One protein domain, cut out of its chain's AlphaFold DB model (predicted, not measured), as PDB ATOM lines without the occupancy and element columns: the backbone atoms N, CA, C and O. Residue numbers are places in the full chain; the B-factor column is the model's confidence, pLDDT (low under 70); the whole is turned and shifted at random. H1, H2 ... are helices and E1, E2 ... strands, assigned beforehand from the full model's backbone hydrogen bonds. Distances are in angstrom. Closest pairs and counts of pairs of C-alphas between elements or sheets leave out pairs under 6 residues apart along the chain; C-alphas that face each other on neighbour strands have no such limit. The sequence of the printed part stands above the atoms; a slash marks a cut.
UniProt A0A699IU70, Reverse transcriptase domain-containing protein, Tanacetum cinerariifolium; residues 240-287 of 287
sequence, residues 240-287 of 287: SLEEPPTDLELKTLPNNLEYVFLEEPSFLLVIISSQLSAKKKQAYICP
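AT A GLANCE: This is residues 240 to 287 of the 287 residues of the protein "Reverse transcriptase domain-containing protein" of Tanacetum cinerariifolium (UniProt A0A699IU70). What shape is this? It has little regular structure: a flat model with the hairpin E1 and E2 between the short helix H1 and an arc of residues 240 to 256, which holds no named element. What makes it up? The named elements E1, E2 and H1, in that order along the chain, hold only 18 of the 48 printed residues, mixed in class; the whole is only just compact, close to loose, with a radius of gyration of the C-alphas of 11.4 A and spans of 28 by 26 by 9 A.

HOW THE PARTS SIT: How do the strands pair? E1, residues 257 to 261, and E2, residues 269 to 273, are an antiparallel hairpin at 144 degrees; N 258 and O 272, 2.9 A apart, are within hydrogen-bond range. Where is the helix? The closest C-alphas of E1 and H1, residues 278 to 285, are those of Phe 261 and Ile 285, 7.1 A apart. In H1 every O i to N i+4 pair is within hydrogen-bond range.

IN THESE COORDINATES: Where are the anchors? C-alpha 257 is at (1.232, 15.912, -18.348), C-alpha 285 at (6.911, 25.614, -8.725). How long are the elements? E1 spans 13.4 A, E2 13.3 A and H1 10.4 A, first to last C-alpha.

THE WHOLE: Any cut or long link? The printed part has neither. Where is pLDDT under 70? At residues 240 to 248, 264 to 266 and 287.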
ATOM      1  N   SER A 240      11.650  14.049   3.367       47.34
ATOM      2  CA  SER A 240      11.546  14.174   1.902       47.34
ATOM      3  C   SER A 240      11.300  15.631   1.469       47.34
ATOM      4  O   SER A 240      10.477  15.893   0.599       47.34
ATOM      5  N   LEU A 241      11.959  16.559   2.164       50.97
ATOM      6  CA  LEU A 241      11.839  18.013   2.101       50.97
ATOM      7  C   LEU A 241      13.209  18.677   1.871       50.97
ATOM      8  O   LEU A 241      13.267  19.870   1.607       50.97
ATOM      9  N   GLU A 242      14.302  17.919   2.019       46.91
ATOM     10  CA  GLU A 242      15.675  18.441   2.090       46.91
ATOM     11  C   GLU A 242      16.485  18.123   0.816       46.91
ATOM     12  O   GLU A 242      17.261  18.961   0.372       46.91
ATOM     13  N   GLU A 243      16.233  16.978   0.162       48.88
ATOM     14  CA  GLU A 243      16.737  16.641  -1.182       48.88
ATOM     15  C   GLU A 243      15.681  15.834  -1.980       48.88
ATOM     16  O   GLU A 243      14.940  15.042  -1.382       48.88
ATOM     17  N   PRO A 244      15.596  15.989  -3.320       54.34
ATOM     18  CA  PRO A 244      14.688  15.210  -4.166       54.34
ATOM     19  C   PRO A 244      15.130  13.731  -4.290       54.34
ATOM     20  O   PRO A 244      16.322  13.466  -4.453       54.34
ATOM     21  N   PRO A 245      14.211  12.739  -4.278       54.72
ATOM     22  CA  PRO A 245      14.585  11.321  -4.352       54.72
ATOM     23  C   PRO A 245      15.217  10.908  -5.695       54.72
ATOM     24  O   PRO A 245      14.539  10.871  -6.722       54.72
ATOM     25  N   THR A 246      16.497  10.525  -5.673       57.81
ATOM     26  CA  THR A 246      17.284  10.155  -6.868       57.81
ATOM     27  C   THR A 246      16.810   8.871  -7.562       57.81
ATOM     28  O   THR A 246      16.802   8.803  -8.789       57.81
ATOM     29  N   ASP A 247      16.387   7.863  -6.793       57.50
ATOM     30  CA  ASP A 247      16.136   6.491  -7.278       57.50
ATOM     31  C   ASP A 247      14.647   6.218  -7.597       57.50
ATOM     32  O   ASP A 247      14.124   5.129  -7.349       57.50
ATOM     33  N   LEU A 248      13.912   7.224  -8.081       62.56
ATOM     34  CA  LEU A 248      12.460   7.134  -8.257       62.56
ATOM     35  C   LEU A 248      12.064   6.574  -9.638       62.56
ATOM     36  O   LEU A 248      12.142   7.266 -10.652       62.56
ATOM     37  N   GLU A 249      11.570   5.331  -9.675       72.44
ATOM     38  CA  GLU A 249      11.023   4.695 -10.886       72.44
ATOM     39  C   GLU A 249       9.711   5.368 -11.345       72.44
ATOM     40  O   GLU A 249       8.605   5.010 -10.926       72.44
ATOM     41  N   LEU A 250       9.825   6.368 -12.223       74.44
ATOM     42  CA  LEU A 250       8.678   7.102 -12.759       74.44
ATOM     43  C   LEU A 250       7.943   6.327 -13.859       74.44
ATOM     44  O   LEU A 250       8.535   5.828 -14.816       74.44
ATOM     45  N   LYS A 251       6.611   6.285 -13.748       79.69
ATOM     46  CA  LYS A 251       5.725   5.724 -14.776       79.69
ATOM     47  C   LYS A 251       5.637   6.667 -15.975       79.69
ATOM     48  O   LYS A 251       5.709   7.883 -15.828       79.69
ATOM     49  N   THR A 252       5.415   6.125 -17.166       80.12
ATOM     50  CA  THR A 252       5.180   6.933 -18.367       80.12
ATOM     51  C   THR A 252       3.860   7.706 -18.261       80.12
ATOM     52  O   THR A 252       2.788   7.119 -18.118       80.12
ATOM     53  N   LEU A 253       3.935   9.038 -18.335       86.38
ATOM     54  CA  LEU A 253       2.767   9.923 -18.359       86.38
ATOM     55  C   LEU A 253       2.201  10.087 -19.782       86.38
ATOM     56  O   LEU A 253       2.951   9.990 -20.759       86.38
ATOM     57  N   PRO A 254       0.896  10.387 -19.927       85.62
ATOM     58  CA  PRO A 254       0.340  10.860 -21.190       85.62
ATOM     59  C   PRO A 254       0.891  12.255 -21.536       85.62
ATOM     60  O   PRO A 254       1.190  13.062 -20.658       85.62
ATOM     61  N   ASN A 255       0.996  12.559 -22.831       85.75
ATOM     62  CA  ASN A 255       1.718  13.725 -23.369       85.75
ATOM     63  C   ASN A 255       1.211  15.116 -22.919       85.75
ATOM     64  O   ASN A 255       1.902  16.115 -23.122       85.75
ATOM     65  N   ASN A 256       0.023  15.203 -22.322       87.50
ATOM     66  CA  ASN A 256      -0.551  16.425 -21.755       87.50
ATOM     67  C   ASN A 256      -0.068  16.733 -20.322       87.50
ATOM     68  O   ASN A 256      -0.418  17.794 -19.789       87.50
ATOM     69  N   LEU A 257       0.705  15.829 -19.710       89.19
ATOM     70  CA  LEU A 257       1.232  15.912 -18.348       89.19
ATOM     71  C   LEU A 257       2.759  15.739 -18.331       89.19
ATOM     72  O   LEU A 257       3.329  15.037 -19.161       89.19
ATOM     73  N   GLU A 258       3.413  16.363 -17.358       88.31
ATOM     74  CA  GLU A 258       4.850  16.250 -17.099       88.31
ATOM     75  C   GLU A 258       5.131  16.215 -15.590       88.31
ATOM     76  O   GLU A 258       4.352  16.736 -14.789       88.31
ATOM     77  N   TYR A 259       6.251  15.600 -15.212       86.06
ATOM     78  CA  TYR A 259       6.761  15.599 -13.843       86.06
ATOM     79  C   TYR A 259       7.673  16.805 -13.613       86.06
ATOM     80  O   TYR A 259       8.616  17.003 -14.379       86.06
ATOM     81  N   VAL A 260       7.432  17.572 -12.548       82.12
ATOM     82  CA  VAL A 260       8.303  18.675 -12.119       82.12
ATOM     83  C   VAL A 260       8.397  18.712 -10.594       82.12
ATOM     84  O   VAL A 260       7.402  18.509  -9.903       82.12
ATOM     85  N   PHE A 261       9.594  18.954 -10.062       82.88
ATOM     86  CA  PHE A 261       9.806  19.156  -8.629       82.88
ATOM     87  C   PHE A 261       9.440  20.589  -8.224       82.88
ATOM     88  O   PHE A 261       9.736  21.526  -8.965       82.88
ATOM     89  N   LEU A 262       8.826  20.761  -7.051       81.94
ATOM     90  CA  LEU A 262       8.719  22.070  -6.398       81.94
ATOM     91  C   LEU A 262      10.102  22.574  -5.968       81.94
ATOM     92  O   LEU A 262      11.020  21.780  -5.754       81.94
ATOM     93  N   GLU A 263      10.235  23.888  -5.812       75.44
ATOM     94  CA  GLU A 263      11.443  24.512  -5.265       75.44
ATOM     95  C   GLU A 263      11.475  24.390  -3.717       75.44
ATOM     96  O   GLU A 263      10.728  23.601  -3.109       75.44
ATOM     97  N   GLU A 264      12.376  25.113  -3.047       66.69
ATOM     98  CA  GLU A 264      12.447  25.109  -1.579       66.69
ATOM     99  C   GLU A 264      11.114  25.561  -0.937       66.69
ATOM    100  O   GLU A 264      10.428  26.424  -1.486       66.69
ATOM    101  N   PRO A 265      10.717  25.013   0.232       61.22
ATOM    102  CA  PRO A 265      11.488  24.154   1.134       61.22
ATOM    103  C   PRO A 265      10.996  22.691   1.125       61.22
ATOM    104  O   PRO A 265      10.888  22.077   2.188       61.22
ATOM    105  N   SER A 266      10.558  22.164  -0.029       64.44
ATOM    106  CA  SER A 266       9.831  20.882  -0.049       64.44
ATOM    107  C   SER A 266      10.257  19.864  -1.103       64.44
ATOM    108  O   SER A 266      10.036  18.679  -0.868       64.44
ATOM    109  N   PHE A 267      10.841  20.276  -2.238       72.81
ATOM    110  CA  PHE A 267      11.338  19.380  -3.300       72.81
ATOM    111  C   PHE A 267      10.381  18.233  -3.699       72.81
ATOM    112  O   PHE A 267      10.807  17.154  -4.115       72.81
ATOM    113  N   LEU A 268       9.067  18.451  -3.578       77.94
ATOM    114  CA  LEU A 268       8.060  17.434  -3.870       77.94
ATOM    115  C   LEU A 268       7.898  17.265  -5.378       77.94
ATOM    116  O   LEU A 268       7.771  18.248  -6.107       77.94
ATOM    117  N   LEU A 269       7.832  16.019  -5.845       79.50
ATOM    118  CA  LEU A 269       7.515  15.736  -7.238       79.50
ATOM    119  C   LEU A 269       6.013  15.908  -7.495       79.50
ATOM    120  O   LEU A 269       5.189  15.175  -6.948       79.50
ATOM    121  N   VAL A 270       5.670  16.846  -8.371       83.81
ATOM    122  CA  VAL A 270       4.298  17.171  -8.770       83.81
ATOM    123  C   VAL A 270       4.101  16.833 -10.249       83.81
ATOM    124  O   VAL A 270       5.028  16.893 -11.056       83.81
ATOM    125  N   ILE A 271       2.874  16.460 -10.616       90.12
ATOM    126  CA  ILE A 271       2.467  16.293 -12.015       90.12
ATOM    127  C   ILE A 271       1.732  17.565 -12.440       90.12
ATOM    128  O   ILE A 271       0.674  17.877 -11.895       90.12
ATOM    129  N   ILE A 272       2.271  18.287 -13.424       89.06
ATOM    130  CA  ILE A 272       1.652  19.497 -13.989       89.06
ATOM    131  C   ILE A 272       1.325  19.293 -15.471       89.06
ATOM    132  O   ILE A 272       1.777  18.331 -16.090       89.06
ATOM    133  N   SER A 273       0.524  20.177 -16.071       89.56
ATOM    134  CA  SER A 273       0.261  20.071 -17.511       89.56
ATOM    135  C   SER A 273       1.446  20.570 -18.335       89.56
ATOM    136  O   SER A 273       1.907  21.704 -18.169       89.56
ATOM    137  N   SER A 274       1.874  19.751 -19.296       85.94
ATOM    138  CA  SER A 274       2.967  20.073 -20.218       85.94
ATOM    139  C   SER A 274       2.699  21.335 -21.046       85.94
ATOM    140  O   SER A 274       3.631  22.067 -21.383       85.94
ATOM    141  N   GLN A 275       1.420  21.643 -21.283       89.31
ATOM    142  CA  GLN A 275       0.922  22.777 -22.067       89.31
ATOM    143  C   GLN A 275       1.019  24.138 -21.348       89.31
ATOM    144  O   GLN A 275       0.707  25.174 -21.939       89.31
ATOM    145  N   LEU A 276       1.425  24.177 -20.074       86.56
ATOM    146  CA  LEU A 276       1.597  25.434 -19.344       86.56
ATOM    147  C   LEU A 276       2.756  26.261 -19.929       86.56
ATOM    148  O   LEU A 276       3.861  25.767 -20.149       86.56
ATOM    149  N   SER A 277       2.537  27.563 -20.125       85.38
ATOM    150  CA  SER A 277       3.622  28.487 -20.471       85.38
ATOM    151  C   SER A 277       4.640  28.580 -19.328       85.38
ATOM    152  O   SER A 277       4.259  28.526 -18.159       85.38
ATOM    153  N   ALA A 278       5.928  28.771 -19.641       84.38
ATOM    154  CA  ALA A 278       7.011  28.757 -18.646       84.38
ATOM    155  C   ALA A 278       6.745  29.669 -17.429       84.38
ATOM    156  O   ALA A 278       6.903  29.235 -16.293       84.38
ATOM    157  N   LYS A 279       6.224  30.888 -17.650       82.62
ATOM    158  CA  LYS A 279       5.833  31.818 -16.573       82.62
ATOM    159  C   LYS A 279       4.740  31.258 -15.646       82.62
ATOM    160  O   LYS A 279       4.748  31.561 -14.460       82.62
ATOM    161  N   LYS A 280       3.798  30.461 -16.169       84.75
ATOM    162  CA  LYS A 280       2.798  29.765 -15.342       84.75
ATOM    163  C   LYS A 280       3.421  28.591 -14.595       84.75
ATOM    164  O   LYS A 280       3.147  28.460 -13.415       84.75
ATOM    165  N   LYS A 281       4.266  27.782 -15.250       86.06
ATOM    166  CA  LYS A 281       4.989  26.680 -14.588       86.06
ATOM    167  C   LYS A 281       5.778  27.204 -13.387       86.06
ATOM    168  O   LYS A 281       5.557  26.732 -12.282       86.06
ATOM    169  N   GLN A 282       6.583  28.252 -13.575       81.75
ATOM    170  CA  GLN A 282       7.356  28.876 -12.497       81.75
ATOM    171  C   GLN A 282       6.472  29.321 -11.318       81.75
ATOM    172  O   GLN A 282       6.794  29.005 -10.182       81.75
ATOM    173  N   ALA A 283       5.317  29.944 -11.579       84.19
ATOM    174  CA  ALA A 283       4.366  30.365 -10.540       84.19
ATOM    175  C   ALA A 283       3.595  29.216  -9.840       84.19
ATOM    176  O   ALA A 283       2.834  29.479  -8.915       84.19
ATOM    177  N   TYR A 284       3.757  27.961 -10.281       77.75
ATOM    178  CA  TYR A 284       3.294  26.762  -9.563       77.75
ATOM    179  C   TYR A 284       4.438  25.995  -8.871       77.75
ATOM    180  O   TYR A 284       4.163  25.106  -8.072       77.75
ATOM    181  N   ILE A 285       5.697  26.304  -9.203       80.56
ATOM    182  CA  ILE A 285       6.911  25.614  -8.725       80.56
ATOM    183  C   ILE A 285       7.587  26.406  -7.596       80.56
ATOM    184  O   ILE A 285       8.035  25.815  -6.616       80.56
ATOM    185  N   CYS A 286       7.606  27.734  -7.738       72.50
ATOM    186  CA  CYS A 286       8.096  28.728  -6.787       72.50
ATOM    187  C   CYS A 286       6.925  29.675  -6.432       72.50
ATOM    188  O   CYS A 286       6.744  30.691  -7.116       72.50
ATOM    189  N   PRO A 287       6.074  29.303  -5.454       59.97
ATOM    190  CA  PRO A 287       4.936  30.108  -4.994       59.97
ATOM    191  C   PRO A 287       5.335  31.305  -4.110       59.97
ATOM    192  O   PRO A 287       6.376  31.222  -3.424       59.97
TER     193      PRO A 287